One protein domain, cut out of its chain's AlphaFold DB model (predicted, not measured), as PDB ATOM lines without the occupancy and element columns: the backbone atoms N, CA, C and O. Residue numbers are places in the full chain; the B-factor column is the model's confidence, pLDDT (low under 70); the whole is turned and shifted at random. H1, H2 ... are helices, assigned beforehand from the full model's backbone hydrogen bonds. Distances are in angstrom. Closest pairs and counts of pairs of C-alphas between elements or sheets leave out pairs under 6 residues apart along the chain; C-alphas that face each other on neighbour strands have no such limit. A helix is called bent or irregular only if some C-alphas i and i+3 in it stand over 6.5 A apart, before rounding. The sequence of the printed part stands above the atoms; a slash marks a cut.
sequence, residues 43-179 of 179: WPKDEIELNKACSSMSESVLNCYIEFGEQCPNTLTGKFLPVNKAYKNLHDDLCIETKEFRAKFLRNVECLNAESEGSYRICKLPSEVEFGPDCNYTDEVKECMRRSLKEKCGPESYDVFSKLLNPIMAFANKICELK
ATOM      1  N   TRP A  43      14.777 -85.413 -98.314       88.38
ATOM      2  CA  TRP A  43      14.123 -84.278 -98.968       88.38
ATOM      3  C   TRP A  43      14.218 -84.368-100.499       88.38
ATOM      4  O   TRP A  43      15.258 -84.815-100.991       88.38
ATOM      5  N   PRO A  44      13.202 -83.895-101.252       90.50
ATOM      6  CA  PRO A  44      13.243 -83.837-102.712       90.50
ATOM      7  C   PRO A  44      14.471 -83.083-103.224       90.50
ATOM      8  O   PRO A  44      14.688 -81.930-102.848       90.50
ATOM      9  N   LYS A  45      15.289 -83.730-104.055       91.00
ATOM     10  CA  LYS A  45      16.622 -83.224-104.426       91.00
ATOM     11  C   LYS A  45      16.608 -82.228-105.576       91.00
ATOM     12  O   LYS A  45      17.552 -81.456-105.720       91.00
ATOM     13  N   ASP A  46      15.551 -82.233-106.376       92.75
ATOM     14  CA  ASP A  46      15.417 -81.377-107.546       92.75
ATOM     15  C   ASP A  46      13.976 -80.878-107.746       92.75
ATOM     16  O   ASP A  46      13.053 -81.224-107.004       92.75
ATOM     17  N   GLU A  47      13.790 -80.026-108.757       94.38
ATOM     18  CA  GLU A  47      12.491 -79.453-109.129       94.38
ATOM     19  C   GLU A  47      11.439 -80.525-109.451       94.38
ATOM     20  O   GLU A  47      10.258 -80.331-109.168       94.38
ATOM     21  N   ILE A  48      11.841 -81.651-110.049       93.06
ATOM     22  CA  ILE A  48      10.921 -82.709-110.481       93.06
ATOM     23  C   ILE A  48      10.403 -83.453-109.254       93.06
ATOM     24  O   ILE A  48       9.190 -83.610-109.092       93.06
ATOM     25  N   GLU A  49      11.309 -83.878-108.374       91.69
ATOM     26  CA  GLU A  49      10.954 -84.524-107.113       91.69
ATOM     27  C   GLU A  49      10.124 -83.585-106.229       91.69
ATOM     28  O   GLU A  49       9.123 -84.014-105.654       91.69
ATOM     29  N   LEU A  50      10.488 -82.297-106.155       91.44
ATOM     30  CA  LEU A  50       9.767 -81.320-105.341       91.44
ATOM     31  C   LEU A  50       8.359 -81.064-105.883       91.44
ATOM     32  O   LEU A  50       7.402 -81.065-105.116       91.44
ATOM     33  N   ASN A  51       8.199 -80.907-107.199       91.06
ATOM     34  CA  ASN A  51       6.881 -80.752-107.821       91.06
ATOM     35  C   ASN A  51       5.996 -81.981-107.622       91.06
ATOM     36  O   ASN A  51       4.793 -81.841-107.386       91.06
ATOM     37  N   LYS A  52       6.584 -83.180-107.675       87.62
ATOM     38  CA  LYS A  52       5.870 -84.413-107.352       87.62
ATOM     39  C   LYS A  52       5.402 -84.403-105.896       87.62
ATOM     40  O   LYS A  52       4.221 -84.639-105.664       87.62
ATOM     41  N   ALA A  53       6.282 -84.064-104.951       85.31
ATOM     42  CA  ALA A  53       5.946 -83.974-103.528       85.31
ATOM     43  C   ALA A  53       4.855 -82.924-103.244       85.31
ATOM     44  O   ALA A  53       3.930 -83.183-102.481       85.31
ATOM     45  N   CYS A  54       4.915 -81.770-103.909       87.00
ATOM     46  CA  CYS A  54       3.903 -80.716-103.822       87.00
ATOM     47  C   CYS A  54       2.555 -81.102-104.442       87.00
ATOM     48  O   CYS A  54       1.528 -80.546-104.079       87.00
ATOM     49  N   SER A  55       2.547 -82.042-105.389       82.25
ATOM     50  CA  SER A  55       1.311 -82.552-105.989       82.25
ATOM     51  C   SER A  55       0.687 -83.683-105.164       82.25
ATOM     52  O   SER A  55      -0.522 -83.879-105.230       82.25
ATOM     53  N   SER A  56       1.497 -84.441-104.411       69.56
ATOM     54  CA  SER A  56       1.034 -85.522-103.526       69.56
ATOM     55  C   SER A  56       0.633 -85.031-102.135       69.56
ATOM     56  O   SER A  56      -0.278 -85.586-101.527       69.56
ATOM     57  N   MET A  57       1.300 -83.993-101.619       67.00
ATOM     58  CA  MET A  57       0.900 -83.311-100.392       67.00
ATOM     59  C   MET A  57      -0.303 -82.433-100.716       67.00
ATOM     60  O   MET A  57      -0.166 -81.391-101.350       67.00
ATOM     61  N   SER A  58      -1.505 -82.868-100.342       68.81
ATOM     62  CA  SER A  58      -2.690 -82.137-100.767       68.81
ATOM     63  C   SER A  58      -2.870 -80.883 -99.907       68.81
ATOM     64  O   SER A  58      -3.195 -80.930 -98.720       68.81
ATOM     65  N   GLU A  59      -2.662 -79.717-100.521       81.19
ATOM     66  CA  GLU A  59      -2.979 -78.410 -99.929       81.19
ATOM     67  C   GLU A  59      -4.407 -78.394 -99.344       81.19
ATOM     68  O   GLU A  59      -4.664 -77.766 -98.316       81.19
ATOM     69  N   SER A  60      -5.319 -79.155 -99.958       83.62
ATOM     70  CA  SER A  60      -6.681 -79.390 -99.482       83.62
ATOM     71  C   SER A  60      -6.756 -80.018 -98.090       83.62
ATOM     72  O   SER A  60      -7.588 -79.582 -97.301       83.62
ATOM     73  N   VAL A  61      -5.895 -80.987 -97.750       85.50
ATOM     74  CA  VAL A  61      -5.861 -81.592 -96.403       85.50
ATOM     75  C   VAL A  61      -5.450 -80.547 -95.368       85.50
ATOM     76  O   VAL A  61      -6.119 -80.385 -94.347       85.50
ATOM     77  N   LEU A  62      -4.381 -79.790 -95.641       87.56
ATOM     78  CA  LEU A  62      -3.907 -78.744 -94.730       87.56
ATOM     79  C   LEU A  62      -4.955 -77.641 -94.542       87.56
ATOM     80  O   LEU A  62      -5.189 -77.213 -93.412       87.56
ATOM     81  N   ASN A  63      -5.615 -77.215 -95.622       90.88
ATOM     82  CA  ASN A  63      -6.704 -76.243 -95.548       90.88
ATOM     83  C   ASN A  63      -7.886 -76.786 -94.733       90.88
ATOM     84  O   ASN A  63      -8.374 -76.079 -93.858       90.88
ATOM     85  N   CYS A  64      -8.274 -78.049 -94.933       90.62
ATOM     86  CA  CYS A  64      -9.343 -78.697 -94.170       90.62
ATOM     87  C   CYS A  64      -9.055 -78.687 -92.659       90.62
ATOM     88  O   CYS A  64      -9.873 -78.217 -91.870       90.62
ATOM     89  N   TYR A  65      -7.853 -79.107 -92.241       91.31
ATOM     90  CA  TYR A  65      -7.467 -79.091 -90.825       91.31
ATOM     91  C   TYR A  65      -7.360 -77.679 -90.233       91.31
ATOM     92  O   TYR A  65      -7.628 -77.486 -89.043       91.31
ATOM     93  N   ILE A  66      -6.955 -76.684 -91.027       93.94
ATOM     94  CA  ILE A  66      -6.927 -75.281 -90.595       93.94
ATOM     95  C   ILE A  66      -8.352 -74.761 -90.396       93.94
ATOM     96  O   ILE A  66      -8.645 -74.225 -89.329       93.94
ATOM     97  N   GLU A  67      -9.235 -74.956 -91.374       93.88
ATOM     98  CA  GLU A  67     -10.633 -74.519 -91.314       93.88
ATOM     99  C   GLU A  67     -11.375 -75.181 -90.147       93.88
ATOM    100  O   GLU A  67     -12.019 -74.489 -89.354       93.88
ATOM    101  N   PHE A  68     -11.221 -76.497 -89.975       92.38
ATOM    102  CA  PHE A  68     -11.784 -77.218 -88.836       92.38
ATOM    103  C   PHE A  68     -11.223 -76.694 -87.509       92.38
ATOM    104  O   PHE A  68     -11.974 -76.428 -86.573       92.38
ATOM    105  N   GLY A  69      -9.905 -76.489 -87.414       93.00
ATOM    106  CA  GLY A  69      -9.273 -75.974 -86.199       93.00
ATOM    107  C   GLY A  69      -9.719 -74.554 -85.826       93.00
ATOM    108  O   GLY A  69      -9.843 -74.244 -84.640       93.00
ATOM    109  N   GLU A  70      -9.997 -73.700 -86.815       94.50
ATOM    110  CA  GLU A  70     -10.545 -72.351 -86.616       94.50
ATOM    111  C   GLU A  70     -12.002 -72.378 -86.141       94.50
ATOM    112  O   GLU A  70     -12.376 -71.596 -85.264       94.50
ATOM    113  N   GLN A  71     -12.812 -73.295 -86.674       93.19
ATOM    114  CA  GLN A  71     -14.210 -73.474 -86.273       93.19
ATOM    115  C   GLN A  71     -14.344 -74.162 -84.906       93.19
ATOM    116  O   GLN A  71     -15.268 -73.866 -84.143       93.19
ATOM    117  N   CYS A  72     -13.410 -75.054 -84.576       91.62
ATOM    118  CA  CYS A  72     -13.496 -75.970 -83.444       91.62
ATOM    119  C   CYS A  72     -12.277 -75.856 -82.508       91.62
ATOM    120  O   CYS A  72     -11.580 -76.843 -82.278       91.62
ATOM    121  N   PRO A  73     -12.016 -74.689 -81.884       91.50
ATOM    122  CA  PRO A  73     -10.761 -74.418 -81.168       91.50
ATOM    123  C   PRO A  73     -10.506 -75.313 -79.943       91.50
ATOM    124  O   PRO A  73      -9.369 -75.439 -79.491       91.50
ATOM    125  N   ASN A  74     -11.549 -75.941 -79.393       89.31
ATOM    126  CA  ASN A  74     -11.445 -76.794 -78.206       89.31
ATOM    127  C   ASN A  74     -11.128 -78.269 -78.523       89.31
ATOM    128  O   ASN A  74     -10.843 -79.030 -77.593       89.31
ATOM    129  N   THR A  75     -11.182 -78.685 -79.793       89.50
ATOM    130  CA  THR A  75     -10.833 -80.053 -80.213       89.50
ATOM    131  C   THR A  75      -9.317 -80.257 -80.205       89.50
ATOM    132  O   THR A  75      -8.545 -79.319 -79.985       89.50
ATOM    133  N   LEU A  76      -8.864 -81.496 -80.434       87.44
ATOM    134  CA  LEU A  76      -7.438 -81.763 -80.600       87.44
ATOM    135  C   LEU A  76      -6.894 -80.999 -81.815       87.44
ATOM    136  O   LEU A  76      -5.957 -80.222 -81.652       87.44
ATOM    137  N   THR A  77      -7.537 -81.094 -82.981       89.06
ATOM    138  CA  THR A  77      -7.148 -80.302 -84.160       89.06
ATOM    139  C   THR A  77      -7.163 -78.793 -83.902       89.06
ATOM    140  O   THR A  77      -6.215 -78.108 -84.284       89.06
ATOM    141  N   GLY A  78      -8.157 -78.261 -83.177       91.31
ATOM    142  CA  GLY A  78      -8.180 -76.848 -82.776       91.31
ATOM    143  C   GLY A  78      -6.965 -76.441 -81.940       91.31
ATOM    144  O   GLY A  78      -6.328 -75.418 -82.201       91.31
ATOM    145  N   LYS A  79      -6.555 -77.292 -80.993       91.50
ATOM    146  CA  LYS A  79      -5.325 -77.092 -80.211       91.50
ATOM    147  C   LYS A  79      -4.068 -77.145 -81.086       91.50
ATOM    148  O   LYS A  79      -3.118 -76.421 -80.794       91.50
ATOM    149  N   PHE A  80      -4.061 -77.953 -82.145       91.31
ATOM    150  CA  PHE A  80      -2.964 -78.078 -83.112       91.31
ATOM    151  C   PHE A  80      -3.030 -77.072 -84.275       91.31
ATOM    152  O   PHE A  80      -2.143 -77.075 -85.127       91.31
ATOM    153  N   LEU A  81      -3.986 -76.136 -84.287       92.69
ATOM    154  CA  LEU A  81      -4.100 -75.111 -85.331       92.69
ATOM    155  C   LEU A  81      -2.784 -74.351 -85.619       92.69
ATOM    156  O   LEU A  81      -2.463 -74.171 -86.796       92.69
ATOM    157  N   PRO A  82      -1.978 -73.929 -84.618       90.75
ATOM    158  CA  PRO A  82      -0.687 -73.291 -84.893       90.75
ATOM    159  C   PRO A  82       0.288 -74.200 -85.655       90.75
ATOM    160  O   PRO A  82       1.058 -73.719 -86.484       90.75
ATOM    161  N   VAL A  83       0.234 -75.508 -85.395       90.00
ATOM    162  CA  VAL A  83       1.061 -76.521 -86.059       90.00
ATOM    163  C   VAL A  83       0.616 -76.691 -87.507       90.00
ATOM    164  O   VAL A  83       1.441 -76.576 -88.410       90.00
ATOM    165  N   ASN A  84      -0.688 -76.845 -87.747       90.88
ATOM    166  CA  ASN A  84      -1.249 -76.961 -89.098       90.88
ATOM    167  C   ASN A  84      -0.920 -75.725 -89.952       90.88
ATOM    168  O   ASN A  84      -0.491 -75.850 -91.099       90.88
ATOM    169  N   LYS A  85      -1.005 -74.521 -89.367       92.31
ATOM    170  CA  LYS A  85      -0.574 -73.273 -90.020       92.31
ATOM    171  C   LYS A  85       0.924 -73.255 -90.331       92.31
ATOM    172  O   LYS A  85       1.316 -72.765 -91.387       92.31
ATOM    173  N   ALA A  86       1.770 -73.793 -89.451       90.38
ATOM    174  CA  ALA A  86       3.204 -73.903 -89.712       90.38
ATOM    175  C   ALA A  86       3.504 -74.849 -90.890       90.38
ATOM    176  O   ALA A  86       4.311 -74.491 -91.750       90.38
ATOM    177  N   TYR A  87       2.823 -75.998 -90.972       89.31
ATOM    178  CA  TYR A  87       2.930 -76.912 -92.115       89.31
ATOM    179  C   TYR A  87       2.440 -76.269 -93.416       89.31
ATOM    180  O   TYR A  87       3.157 -76.331 -94.412       89.31
ATOM    181  N   LYS A  88       1.292 -75.574 -93.408       91.50
ATOM    182  CA  LYS A  88       0.793 -74.835 -94.584       91.50
ATOM    183  C   LYS A  88       1.771 -73.768 -95.061       91.50
ATOM    184  O   LYS A  88       2.041 -73.679 -96.251       91.50
ATOM    185  N   ASN A  89       2.350 -72.996 -94.144       92.56
ATOM    186  CA  ASN A  89       3.343 -71.985 -94.503       92.56
ATOM    187  C   ASN A  89       4.590 -72.611 -95.143       92.56
ATOM    188  O   ASN A  89       5.073 -72.101 -96.151       92.56
ATOM    189  N   LEU A  90       5.099 -73.715 -94.582       91.69
ATOM    190  CA  LEU A  90       6.244 -74.415 -95.164       91.69
ATOM    191  C   LEU A  90       5.908 -74.999 -96.540       91.69
ATOM    192  O   LEU A  90       6.706 -74.853 -97.464       91.69
ATOM    193  N   HIS A  91       4.731 -75.616 -96.677       90.75
ATOM    194  CA  HIS A  91       4.217 -76.099 -97.955       90.75
ATOM    195  C   HIS A  91       4.202 -74.967 -98.985       90.75
ATOM    196  O   HIS A  91       4.799 -75.102-100.044       90.75
ATOM    197  N   ASP A  92       3.618 -73.815 -98.661       92.69
ATOM    198  CA  ASP A  92       3.535 -72.679 -99.583       92.69
ATOM    199  C   ASP A  92       4.913 -72.135 -99.960       92.69
ATOM    200  O   ASP A  92       5.154 -71.789-101.114       92.69
ATOM    201  N   ASP A  93       5.834 -72.078 -99.001       94.06
ATOM    202  CA  ASP A  93       7.207 -71.641 -99.232       94.06
ATOM    203  C   ASP A  93       8.005 -72.592-100.139       94.06
ATOM    204  O   ASP A  93       8.924 -72.140-100.827       94.06
ATOM    205  N   LEU A  94       7.671 -73.886-100.143       92.62
ATOM    206  CA  LEU A  94       8.283 -74.901-101.001       92.62
ATOM    207  C   LEU A  94       7.584 -75.010-102.362       92.62
ATOM    208  O   LEU A  94       8.256 -75.103-103.387       92.62
ATOM    209  N   CYS A  95       6.256 -74.995-102.385       91.69
ATOM    210  CA  CYS A  95       5.443 -75.412-103.526       91.69
ATOM    211  C   CYS A  95       5.008 -74.267-104.442       91.69
ATOM    212  O   CYS A  95       4.707 -74.507-105.609       91.69
ATOM    213  N   ILE A  96       5.037 -73.019-103.971       92.81
ATOM    214  CA  ILE A  96       4.806 -71.861-104.837       92.81
ATOM    215  C   ILE A  96       6.128 -71.487-105.519       92.81
ATOM    216  O   ILE A  96       7.054 -70.992-104.877       92.81
ATOM    217  N   GLU A  97       6.202 -71.670-106.840       90.31
ATOM    218  CA  GLU A  97       7.423 -71.471-107.644       90.31
ATOM    219  C   GLU A  97       8.075 -70.091-107.471       90.31
ATOM    220  O   GLU A  97       9.294 -69.951-107.520       90.31
ATOM    221  N   THR A  98       7.270 -69.055-107.233       92.12
ATOM    222  CA  THR A  98       7.745 -67.670-107.094       92.12
ATOM    223  C   THR A  98       8.351 -67.358-105.724       92.12
ATOM    224  O   THR A  98       8.847 -66.250-105.509       92.12
ATOM    225  N   LYS A  99       8.326 -68.301-104.773       93.06
ATOM    226  CA  LYS A  99       8.883 -68.098-103.435       93.06
ATOM    227  C   LYS A  99      10.399 -68.230-103.456       93.06
ATOM    228  O   LYS A  99      10.961 -69.247-103.849       93.06
ATOM    229  N   GLU A 100      11.072 -67.225-102.903       95.31
ATOM    230  CA  GLU A 100      12.530 -67.228-102.724       95.31
ATOM    231  C   GLU A 100      13.015 -68.453-101.927       95.31
ATOM    232  O   GLU A 100      14.109 -68.970-102.168       95.31
ATOM    233  N   PHE A 101      12.194 -68.937-100.987       95.50
ATOM    234  CA  PHE A 101      12.534 -70.096-100.172       95.50
ATOM    235  C   PHE A 101      12.701 -71.373-100.998       95.50
ATOM    236  O   PHE A 101      13.676 -72.082-100.772       95.50
ATOM    237  N   ARG A 102      11.839 -71.627-101.990       95.38
ATOM    238  CA  ARG A 102      11.964 -72.770-102.903       95.38
ATOM    239  C   ARG A 102      13.337 -72.814-103.572       95.38
ATOM    240  O   ARG A 102      14.030 -73.826-103.519       95.38
ATOM    241  N   ALA A 103      13.770 -71.686-104.134       95.75
ATOM    242  CA  ALA A 103      15.072 -71.591-104.786       95.75
ATOM    243  C   ALA A 103      16.233 -71.801-103.798       95.75
ATOM    244  O   ALA A 103      17.226 -72.443-104.140       95.75
ATOM    245  N   LYS A 104      16.129 -71.273-102.569       96.38
ATOM    246  CA  LYS A 104      17.111 -71.526-101.499       96.38
ATOM    247  C   LYS A 104      17.153 -73.000-101.116       96.38
ATOM    248  O   LYS A 104      18.238 -73.560-101.002       96.38
ATOM    249  N   PHE A 105      15.993 -73.626-100.951       95.62
ATOM    250  CA  PHE A 105      15.871 -75.038-100.631       95.62
ATOM    251  C   PHE A 105      16.585 -75.900-101.675       95.62
ATOM    252  O   PHE A 105      17.524 -76.605-101.320       95.62
ATOM    253  N   LEU A 106      16.246 -75.755-102.958       96.00
ATOM    254  CA  LEU A 106      16.830 -76.561-104.036       96.00
ATOM    255  C   LEU A 106      18.348 -76.391-104.172       96.00
ATOM    256  O   LEU A 106      19.050 -77.347-104.480       96.00
ATOM    257  N   ARG A 107      18.893 -75.202-103.881       96.19
ATOM    258  CA  ARG A 107      20.352 -74.993-103.863       96.19
ATOM    259  C   ARG A 107      21.070 -75.700-102.714       96.19
ATOM    260  O   ARG A 107      22.267 -75.941-102.815       96.19
ATOM    261  N   ASN A 108      20.376 -75.964-101.609       95.56
ATOM    262  CA  ASN A 108      20.986 -76.452-100.370       95.56
ATOM    263  C   ASN A 108      20.605 -77.906-100.047       95.56
ATOM    264  O   ASN A 108      21.270 -78.537 -99.225       95.56
ATOM    265  N   VAL A 109      19.558 -78.448-100.677       93.25
ATOM    266  CA  VAL A 109      18.951 -79.731-100.306       93.25
ATOM    267  C   VAL A 109      19.896 -80.920-100.465       93.25
ATOM    268  O   VAL A 109      19.852 -81.837 -99.650       93.25
ATOM    269  N   GLU A 110      20.798 -80.906-101.448       92.88
ATOM    270  CA  GLU A 110      21.782 -81.982-101.612       92.88
ATOM    271  C   GLU A 110      22.718 -82.086-100.404       92.88
ATOM    272  O   GLU A 110      22.863 -83.169 -99.833       92.88
ATOM    273  N   CYS A 111      23.299 -80.963 -99.964       92.44
ATOM    274  CA  CYS A 111      24.156 -80.952 -98.777       92.44
ATOM    275  C   CYS A 111      23.356 -81.295 -97.522       92.44
ATOM    276  O   CYS A 111      23.798 -82.087 -96.695       92.44
ATOM    277  N   LEU A 112      22.146 -80.748 -97.404       90.19
ATOM    278  CA  LEU A 112      21.263 -81.023 -96.279       90.19
ATOM    279  C   LEU A 112      20.901 -82.509 -96.179       90.19
ATOM    280  O   LEU A 112      20.949 -83.054 -95.084       90.19
ATOM    281  N   ASN A 113      20.606 -83.184 -97.289       89.56
ATOM    282  CA  ASN A 113      20.368 -84.628 -97.307       89.56
ATOM    283  C   ASN A 113      21.627 -85.442 -96.978       89.56
ATOM    284  O   ASN A 113      21.521 -86.473 -96.323       89.56
ATOM    285  N   ALA A 114      22.807 -85.000 -97.422       88.88
ATOM    286  CA  ALA A 114      24.068 -85.678 -97.119       88.88
ATOM    287  C   ALA A 114      24.464 -85.544 -95.637       88.88
ATOM    288  O   ALA A 114      24.989 -86.481 -95.038       88.88
ATOM    289  N   GLU A 115      24.202 -84.381 -95.041       87.38
ATOM    290  CA  GLU A 115      24.667 -84.037 -93.698       87.38
ATOM    291  C   GLU A 115      23.606 -84.172 -92.611       87.38
ATOM    292  O   GLU A 115      23.958 -84.092 -91.429       87.38
ATOM    293  N   SER A 116      22.334 -84.379 -92.959       73.56
ATOM    294  CA  SER A 116      21.246 -84.507 -91.989       73.56
ATOM    295  C   SER A 116      21.508 -85.682 -91.052       73.56
ATOM    296  O   SER A 116      21.682 -85.455 -89.860       73.56
ATOM    297  N   GLU A 117      21.646 -86.911 -91.557       69.56
ATOM    298  CA  GLU A 117      21.898 -88.103 -90.729       69.56
ATOM    299  C   GLU A 117      23.182 -87.995 -89.894       69.56
ATOM    300  O   GLU A 117      23.206 -88.355 -88.713       69.56
ATOM    301  N   GLY A 118      24.259 -87.475 -90.492       71.62
ATOM    302  CA  GLY A 118      25.534 -87.281 -89.806       71.62
ATOM    303  C   GLY A 118      25.428 -86.259 -88.675       71.62
ATOM    304  O   GLY A 118      25.910 -86.501 -87.566       71.62
ATOM    305  N   SER A 119      24.755 -85.138 -88.927       70.38
ATOM    306  CA  SER A 119      24.519 -84.096 -87.926       70.38
ATOM    307  C   SER A 119      23.543 -84.569 -86.845       70.38
ATOM    308  O   SER A 119      23.796 -84.309 -85.671       70.38
ATOM    309  N   TYR A 120      22.514 -85.353 -87.199       70.44
ATOM    310  CA  TYR A 120      21.606 -86.007 -86.249       70.44
ATOM    311  C   TYR A 120      22.373 -86.878 -85.248       70.44
ATOM    312  O   TYR A 120      22.195 -86.744 -84.035       70.44
ATOM    313  N   ARG A 121      23.306 -87.705 -85.739       70.00
ATOM    314  CA  ARG A 121      24.153 -88.556 -84.888       70.00
ATOM    315  C   ARG A 121      25.119 -87.751 -84.014       70.00
ATOM    316  O   ARG A 121      25.253 -88.050 -82.830       70.00
ATOM    317  N   ILE A 122      25.786 -86.735 -84.570       76.69
ATOM    318  CA  ILE A 122      26.764 -85.904 -83.837       76.69
ATOM    319  C   ILE A 122      26.081 -85.098 -82.734       76.69
ATOM    320  O   ILE A 122      26.569 -85.046 -81.605       76.69
ATOM    321  N   CYS A 123      24.935 -84.501 -83.048       76.62
ATOM    322  CA  CYS A 123      24.187 -83.668 -82.119       76.62
ATOM    323  C   CYS A 123      23.316 -84.471 -81.152       76.62
ATOM    324  O   CYS A 123      22.560 -83.867 -80.396       76.62
ATOM    325  N   LYS A 124      23.456 -85.811 -81.150       66.75
ATOM    326  CA  LYS A 124      22.720 -86.751 -80.292       66.75
ATOM    327  C   LYS A 124      21.232 -86.440 -80.270       66.75
ATOM    328  O   LYS A 124      20.603 -86.423 -79.213       66.75
ATOM    329  N   LEU A 125      20.691 -86.161 -81.448       60.00
ATOM    330  CA  LEU A 125      19.260 -86.022 -81.590       60.00
ATOM    331  C   LEU A 125      18.649 -87.351 -81.150       60.00
ATOM    332  O   LEU A 125      19.090 -88.384 -81.661       60.00
ATOM    333  N   PRO A 126      17.759 -87.355 -80.137       51.47
ATOM    334  CA  PRO A 126      17.186 -88.594 -79.641       51.47
ATOM    335  C   PRO A 126      16.581 -89.322 -80.839       51.47
ATOM    336  O   PRO A 126      15.711 -88.785 -81.528       51.47
ATOM    337  N   SER A 127      17.127 -90.499 -81.147       46.41
ATOM    338  CA  SER A 127      16.574 -91.362 -82.180       46.41
ATOM    339  C   SER A 127      15.172 -91.741 -81.739       46.41
ATOM    340  O   SER A 127      15.020 -92.192 -80.609       46.41
ATOM    341  N   GLU A 128      14.193 -91.522 -82.612       44.66
ATOM    342  CA  GLU A 128      12.795 -91.927 -82.456       44.66
ATOM    343  C   GLU A 128      12.209 -91.741 -81.041       44.66
ATOM    344  O   GLU A 128      12.245 -92.620 -80.189       44.66
ATOM    345  N   VAL A 129      11.529 -90.608 -80.845       44.00
ATOM    346  CA  VAL A 129      10.327 -90.549 -79.990       44.00
ATOM    347  C   VAL A 129      10.542 -90.852 -78.494       44.00
ATOM    348  O   VAL A 129       9.592 -91.165 -77.783       44.00
ATOM    349  N   GLU A 130      11.726 -90.622 -77.929       41.62
ATOM    350  CA  GLU A 130      11.808 -90.313 -76.493       41.62
ATOM    351  C   GLU A 130      11.561 -88.814 -76.291       41.62
ATOM    352  O   GLU A 130      12.445 -88.044 -75.920       41.62
ATOM    353  N   PHE A 131      10.317 -88.381 -76.536       48.81
ATOM    354  CA  PHE A 131       9.816 -87.138 -75.948       48.81
ATOM    355  C   PHE A 131       9.706 -87.363 -74.441       48.81
ATOM    356  O   PHE A 131       8.621 -87.638 -73.910       48.81
ATOM    357  N   GLY A 132      10.852 -87.290 -73.764       46.91
ATOM    358  CA  GLY A 132      10.951 -87.343 -72.318       46.91
ATOM    359  C   GLY A 132      10.038 -86.307 -71.642       46.91
ATOM    360  O   GLY A 132       9.374 -85.497 -72.301       46.91
ATOM    361  N   PRO A 133       9.961 -86.317 -70.304       49.53
ATOM    362  CA  PRO A 133       9.213 -85.303 -69.557       49.53
ATOM    363  C   PRO A 133       9.699 -83.876 -69.868       49.53
ATOM    364  O   PRO A 133       8.929 -82.927 -69.751       49.53
ATOM    365  N   ASP A 134      10.941 -83.741 -70.337       53.75
ATOM    366  CA  ASP A 134      11.544 -82.472 -70.697       53.75
ATOM    367  C   ASP A 134      11.271 -82.127 -72.161       53.75
ATOM    368  O   ASP A 134      11.946 -82.546 -73.095       53.75
ATOM    369  N   CYS A 135      10.284 -81.267 -72.336       62.16
ATOM    370  CA  CYS A 135       9.918 -80.597 -73.580       62.16
ATOM    371  C   CYS A 135      10.966 -79.626 -74.135       62.16
ATOM    372  O   CYS A 135      10.735 -78.923 -75.119       62.16
ATOM    373  N   ASN A 136      12.140 -79.598 -73.515       55.56
ATOM    374  CA  ASN A 136      13.288 -78.871 -73.995       55.56
ATOM    375  C   ASN A 136      14.035 -79.762 -74.976       55.56
ATOM    376  O   ASN A 136      14.948 -80.495 -74.604       55.56
ATOM    377  N   TYR A 137      13.697 -79.629 -76.257       62.53
ATOM    378  CA  TYR A 137      14.705 -79.806 -77.295       62.53
ATOM    379  C   TYR A 137      15.823 -78.818 -76.957       62.53
ATOM    380  O   TYR A 137      15.666 -77.618 -77.203       62.53
ATOM    381  N   THR A 138      16.850 -79.290 -76.242       64.56
ATOM    382  CA  THR A 138      17.765 -78.399 -75.529       64.56
ATOM    383  C   THR A 138      18.359 -77.421 -76.531       64.56
ATOM    384  O   THR A 138      18.683 -77.793 -77.664       64.56
ATOM    385  N   ASP A 139      18.477 -76.146 -76.154       73.44
ATOM    386  CA  ASP A 139      19.090 -75.141 -77.028       73.44
ATOM    387  C   ASP A 139      20.485 -75.591 -77.498       73.44
ATOM    388  O   ASP A 139      20.918 -75.241 -78.591       73.44
ATOM    389  N   GLU A 140      21.135 -76.472 -76.731       74.25
ATOM    390  CA  GLU A 140      22.360 -77.187 -77.085       74.25
ATOM    391  C   GLU A 140      22.246 -78.029 -78.366       74.25
ATOM    392  O   GLU A 140      23.145 -77.976 -79.203       74.25
ATOM    393  N   VAL A 141      21.155 -78.777 -78.564       74.88
ATOM    394  CA  VAL A 141      20.931 -79.581 -79.779       74.88
ATOM    395  C   VAL A 141      20.716 -78.676 -80.989       74.88
ATOM    396  O   VAL A 141      21.327 -78.888 -82.040       74.88
ATOM    397  N   LYS A 142      19.903 -77.622 -80.843       76.12
ATOM    398  CA  LYS A 142      19.677 -76.634 -81.912       76.12
ATOM    399  C   LYS A 142      20.973 -75.925 -82.291       76.12
ATOM    400  O   LYS A 142      21.271 -75.765 -83.475       76.12
ATOM    401  N   GLU A 143      21.754 -75.534 -81.292       83.12
ATOM    402  CA  GLU A 143      23.033 -74.858 -81.468       83.12
ATOM    403  C   GLU A 143      24.097 -75.792 -82.063       83.12
ATOM    404  O   GLU A 143      24.898 -75.364 -82.898       83.12
ATOM    405  N   CYS A 144      24.076 -77.080 -81.712       84.38
ATOM    406  CA  CYS A 144      24.914 -78.092 -82.345       84.38
ATOM    407  C   CYS A 144      24.571 -78.256 -83.830       84.38
ATOM    408  O   CYS A 144      25.467 -78.155 -84.670       84.38
ATOM    409  N   MET A 145      23.286 -78.432 -84.169       82.94
ATOM    410  CA  MET A 145      22.844 -78.551 -85.565       82.94
ATOM    411  C   MET A 145      23.198 -77.301 -86.358       82.94
ATOM    412  O   MET A 145      23.693 -77.391 -87.481       82.94
ATOM    413  N   ARG A 146      23.031 -76.128 -85.738       85.94
ATOM    414  CA  ARG A 146      23.470 -74.857 -86.305       85.94
ATOM    415  C   ARG A 146      24.945 -74.857 -86.630       85.94
ATOM    416  O   ARG A 146      25.313 -74.492 -87.740       85.94
ATOM    417  N   ARG A 147      25.793 -75.227 -85.676       87.38
ATOM    418  CA  ARG A 147      27.241 -75.232 -85.875       87.38
ATOM    419  C   ARG A 147      27.649 -76.228 -86.959       87.38
ATOM    420  O   ARG A 147      28.329 -75.820 -87.892       87.38
ATOM    421  N   SER A 148      27.166 -77.469 -86.873       87.56
ATOM    422  CA  SER A 148      27.481 -78.543 -87.824       87.56
ATOM    423  C   SER A 148      27.081 -78.169 -89.252       87.56
ATOM    424  O   SER A 148      27.914 -78.185 -90.156       87.56
ATOM    425  N   LEU A 149      25.830 -77.750 -89.468       88.44
ATOM    426  CA  LEU A 149      25.348 -77.414 -90.809       88.44
ATOM    427  C   LEU A 149      25.985 -76.133 -91.352       88.44
ATOM    428  O   LEU A 149      26.292 -76.077 -92.540       88.44
ATOM    429  N   LYS A 150      26.246 -75.124 -90.507       89.69
ATOM    430  CA  LYS A 150      26.958 -73.917 -90.954       89.69
ATOM    431  C   LYS A 150      28.393 -74.208 -91.374       89.69
ATOM    432  O   LYS A 150      28.860 -73.594 -92.325       89.69
ATOM    433  N   GLU A 151      29.082 -75.104 -90.674       89.75
ATOM    434  CA  GLU A 151      30.454 -75.496 -90.998       89.75
ATOM    435  C   GLU A 151      30.523 -76.319 -92.289       89.75
ATOM    436  O   GLU A 151      31.406 -76.089 -93.112       89.75
ATOM    437  N   LYS A 152      29.578 -77.245 -92.485       90.94
ATOM    438  CA  LYS A 152      29.629 -78.207 -93.593       90.94
ATOM    439  C   LYS A 152      28.904 -77.759 -94.859       90.94
ATOM    440  O   LYS A 152      29.411 -77.974 -95.953       90.94
ATOM    441  N   CYS A 153      27.736 -77.140 -94.712       91.62
ATOM    442  CA  CYS A 153      26.886 -76.723 -95.830       91.62
ATOM    443  C   CYS A 153      26.861 -75.199 -96.029       91.62
ATOM    444  O   CYS A 153      26.558 -74.717 -97.117       91.62
ATOM    445  N   GLY A 154      27.247 -74.428 -95.009       92.38
ATOM    446  CA  GLY A 154      27.279 -72.970 -95.057       92.38
ATOM    447  C   GLY A 154      26.092 -72.312 -94.341       92.38
ATOM    448  O   GLY A 154      25.150 -72.976 -93.898       92.38
ATOM    449  N   PRO A 155      26.129 -70.978 -94.172       90.25
ATOM    450  CA  PRO A 155      25.126 -70.246 -93.402       90.25
ATOM    451  C   PRO A 155      23.714 -70.336 -93.993       90.25
ATOM    452  O   PRO A 155      22.772 -70.514 -93.226       90.25
ATOM    453  N   GLU A 156      23.570 -70.281 -95.324       93.00
ATOM    454  CA  GLU A 156      22.262 -70.360 -95.999       93.00
ATOM    455  C   GLU A 156      21.579 -71.716 -95.756       93.00
ATOM    456  O   GLU A 156      20.373 -71.764 -95.519       93.00
ATOM    457  N   SER A 157      22.336 -72.818 -95.733       91.00
ATOM    458  CA  SER A 157      21.770 -74.154 -95.521       91.00
ATOM    459  C   SER A 157      21.168 -74.309 -94.133       91.00
ATOM    460  O   SER A 157      20.135 -74.957 -93.986       91.00
ATOM    461  N   TYR A 158      21.767 -73.693 -93.109       88.44
ATOM    462  CA  TYR A 158      21.161 -73.692 -91.781       88.44
ATOM    463  C   TYR A 158      19.845 -72.916 -91.752       88.44
ATOM    464  O   TYR A 158      18.898 -73.367 -91.115       88.44
ATOM    465  N   ASP A 159      19.761 -71.779 -92.439       91.19
ATOM    466  CA  ASP A 159      18.520 -71.002 -92.487       91.19
ATOM    467  C   ASP A 159      17.406 -71.801 -93.187       91.19
ATOM    468  O   ASP A 159      16.263 -71.820 -92.724       91.19
ATOM    469  N   VAL A 160      17.755 -72.538 -94.251       92.69
ATOM    470  CA  VAL A 160      16.853 -73.499 -94.909       92.69
ATOM    471  C   VAL A 160      16.426 -74.603 -93.942       92.69
ATOM    472  O   VAL A 160      15.232 -74.824 -93.749       92.69
ATOM    473  N   PHE A 161      17.384 -75.258 -93.290       89.44
ATOM    474  CA  PHE A 161      17.132 -76.331 -92.330       89.44
ATOM    475  C   PHE A 161      16.256 -75.879 -91.157       89.44
ATOM    476  O   PHE A 161      15.292 -76.551 -90.806       89.44
ATOM    477  N   SER A 162      16.539 -74.714 -90.575       86.75
ATOM    478  CA  SER A 162      15.754 -74.152 -89.477       86.75
ATOM    479  C   SER A 162      14.305 -73.929 -89.892       86.75
ATOM    480  O   SER A 162      13.399 -74.176 -89.101       86.75
ATOM    481  N   LYS A 163      14.073 -73.480 -91.129       89.94
ATOM    482  CA  LYS A 163      12.720 -73.287 -91.645       89.94
ATOM    483  C   LYS A 163      12.001 -74.614 -91.906       89.94
ATOM    484  O   LYS A 163      10.820 -74.704 -91.584       89.94
ATOM    485  N   LEU A 164      12.708 -75.644 -92.382       87.69
ATOM    486  CA  LEU A 164      12.185 -77.014 -92.497       87.69
ATOM    487  C   LEU A 164      11.825 -77.618 -91.127       87.69
ATOM    488  O   LEU A 164      10.834 -78.331 -91.011       87.69
ATOM    489  N   LEU A 165      12.585 -77.300 -90.074       81.00
ATOM    490  CA  LEU A 165      12.318 -77.775 -88.711       81.00
ATOM    491  C   LEU A 165      11.152 -77.066 -88.009       81.00
ATOM    492  O   LEU A 165      10.635 -77.595 -87.025       81.00
ATOM    493  N   ASN A 166      10.735 -75.880 -88.461       82.94
ATOM    494  CA  ASN A 166       9.741 -75.072 -87.746       82.94
ATOM    495  C   ASN A 166       8.428 -75.823 -87.445       82.94
ATOM    496  O   ASN A 166       7.982 -75.750 -86.298       82.94
ATOM    497  N   PRO A 167       7.808 -76.562 -88.389       83.81
ATOM    498  CA  PRO A 167       6.579 -77.303 -88.098       83.81
ATOM    499  C   PRO A 167       6.790 -78.436 -87.086       83.81
ATOM    500  O   PRO A 167       5.960 -78.623 -86.201       83.81
ATOM    501  N   ILE A 168       7.936 -79.125 -87.146       80.19
ATOM    502  CA  ILE A 168       8.306 -80.191 -86.201       80.19
ATOM    503  C   ILE A 168       8.462 -79.612 -84.791       80.19
ATOM    504  O   ILE A 168       7.945 -80.162 -83.820       80.19
ATOM    505  N   MET A 169       9.130 -78.462 -84.678       77.19
ATOM    506  CA  MET A 169       9.283 -77.756 -83.406       77.19
ATOM    507  C   MET A 169       7.941 -77.255 -82.866       77.19
ATOM    508  O   MET A 169       7.692 -77.356 -81.667       77.19
ATOM    509  N   ALA A 170       7.062 -76.745 -83.733       81.81
ATOM    510  CA  ALA A 170       5.712 -76.344 -83.347       81.81
ATOM    511  C   ALA A 170       4.905 -77.541 -82.823       81.81
ATOM    512  O   ALA A 170       4.260 -77.428 -81.782       81.81
ATOM    513  N   PHE A 171       4.984 -78.693 -83.497       82.69
ATOM    514  CA  PHE A 171       4.344 -79.934 -83.066       82.69
ATOM    515  C   PHE A 171       4.861 -80.395 -81.698       82.69
ATOM    516  O   PHE A 171       4.069 -80.608 -80.782       82.69
ATOM    517  N   ALA A 172       6.184 -80.484 -81.535       77.00
ATOM    518  CA  ALA A 172       6.819 -80.879 -80.280       77.00
ATOM    519  C   ALA A 172       6.410 -79.959 -79.119       77.00
ATOM    520  O   ALA A 172       5.950 -80.439 -78.084       77.00
ATOM    521  N   ASN A 173       6.490 -78.638 -79.313       78.31
ATOM    522  CA  ASN A 173       6.062 -77.654 -78.317       78.31
ATOM    523  C   ASN A 173       4.576 -77.812 -77.968       78.31
ATOM    524  O   ASN A 173       4.201 -77.717 -76.803       78.31
ATOM    525  N   LYS A 174       3.725 -78.101 -78.960       83.06
ATOM    526  CA  LYS A 174       2.292 -78.277 -78.725       83.06
ATOM    527  C   LYS A 174       1.980 -79.530 -77.918       83.06
ATOM    528  O   LYS A 174       1.195 -79.450 -76.981       83.06
ATOM    529  N   ILE A 175       2.603 -80.664 -78.243       81.06
ATOM    530  CA  ILE A 175       2.495 -81.901 -77.447       81.06
ATOM    531  C   ILE A 175       2.888 -81.629 -75.995       81.06
ATOM    532  O   ILE A 175       2.246 -82.104 -75.064       81.06
ATOM    533  N   CYS A 176       3.918 -80.817 -75.816       79.31
ATOM    534  CA  CYS A 176       4.446 -80.429 -74.528       79.31
ATOM    535  C   CYS A 176       3.528 -79.541 -73.691       79.31
ATOM    536  O   CYS A 176       3.410 -79.765 -72.494       79.31
ATOM    537  N   GLU A 177       2.831 -78.588 -74.306       81.38
ATOM    538  CA  GLU A 177       1.804 -77.777 -73.635       81.38
ATOM    539  C   GLU A 177       0.584 -78.591 -73.174       81.38
ATOM    540  O   GLU A 177      -0.201 -78.112 -72.356       81.38
ATOM    541  N   LEU A 178       0.369 -79.775 -73.755       80.00
ATOM    542  CA  LEU A 178      -0.791 -80.625 -73.480       80.00
ATOM    543  C   LEU A 178      -0.526 -81.709 -72.425       80.00
ATOM    544  O   LEU A 178      -1.482 -82.389 -72.044       80.00
ATOM    545  N   LYS A 179       0.728 -81.884 -71.988       74.44
ATOM    546  CA  LYS A 179       1.105 -82.746 -70.857       74.44
ATOM    547  C   LYS A 179       0.813 -82.044 -69.530       74.44
ATOM    548  O   LYS A 179       0.337 -82.747 -68.613       74.44
TER     549      LYS A 179
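Overview. This is residues 43 to 179 of the 179 residues of the protein "Secretory peptide" of Heteropoda venatoria (UniProt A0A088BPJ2). Picture a flat slab of helices in two groups joined by the bent helix H7: its second arm H7b runs beside H4, which has H2 along its other side, while its first arm H7a packs among H5a, H5b and H6. H1 packs on the last residues of H4, and the long link of residues 123 to 138 swings out from H5b toward H7b and back to H6. The 137 printed residues hold seven named helices, H1 to H7 in chain order, and no named strand: all helix. The whole is compact, with a radius of gyration of the C-alphas of 16.1 A, and spans 44 by 39 by 21 A.

Along the chain. Find C-alpha 155 at (25.126, -70.246, -93.402), where H7, residues 155 to 177, begins; it ends at C-alpha 177, (1.804, -77.777, -73.635). By its hydrogen bonds it was assigned as one helix, but it is bent: C-alphas 164 and 167 are 7.1 A apart, between H7a, residues 155 to 164, and H7b, residues 167 to 177. H5, residues 100 to 122, also assigned as one helix, is bent where C-alphas 107 and 110 are 7.5 A apart, between H5a, residues 100 to 107, and H5b, residues 110 to 122; H5b is irregular, with C-alphas 114 and 117 7.2 A apart. Look next for H4, residues 81 to 95, 20.5 A long, H6, residues 139 to 152, 19.9 A, and H2, residues 59 to 71, 18.4 A. H1, residues 47 to 56, begins at C-alpha 47, (12.491, -79.453, -109.129), and H3 is residues 76 to 79.

Arrangement. Start at H7a, which touches H6 at Tyr 158 and Leu 149, their closest C-alphas, 5.7 A apart. It touches H5a, closest C-alphas Val 160 and Phe 105, 6.0 A. H5b and H6 are a hairpin at a steep tilt of 43 degrees. H7b touches the hub, H4, at a shallow tilt of 5 degrees, opposite ways, closest C-alphas Pro 167 and Ala 86, 5.1 A. H2 touches H4 at a shallow tilt of 25 degrees, opposite ways, closest C-alphas Gly 69 and Leu 81, 5.3 A. H4 touches H1 with residues 91 to 95 alone, closest C-alphas Cys 95 and Cys 54, 5.5 A. H3 touches H2, closest C-alphas Gly 78 and Gly 69, 3.7 A. H7b is apart from H6 and H5b. Every O i to N i+4 pair is within hydrogen-bond range in H1, H2, H4, H5a, H6, H7a and H7b; in H5b 7 of 9 are, and H3 is too short for such a pair.

Size, cuts and confidence. The C-alphas farthest apart, those of Gln 71 and Glu 151, are 45.0 A apart. The printed part has no cut, and its one long link is H5 to H6. Its mean pLDDT is 83.4; look for values under 70 at residues 56 to 58, 117 and 124 to 138 of this model.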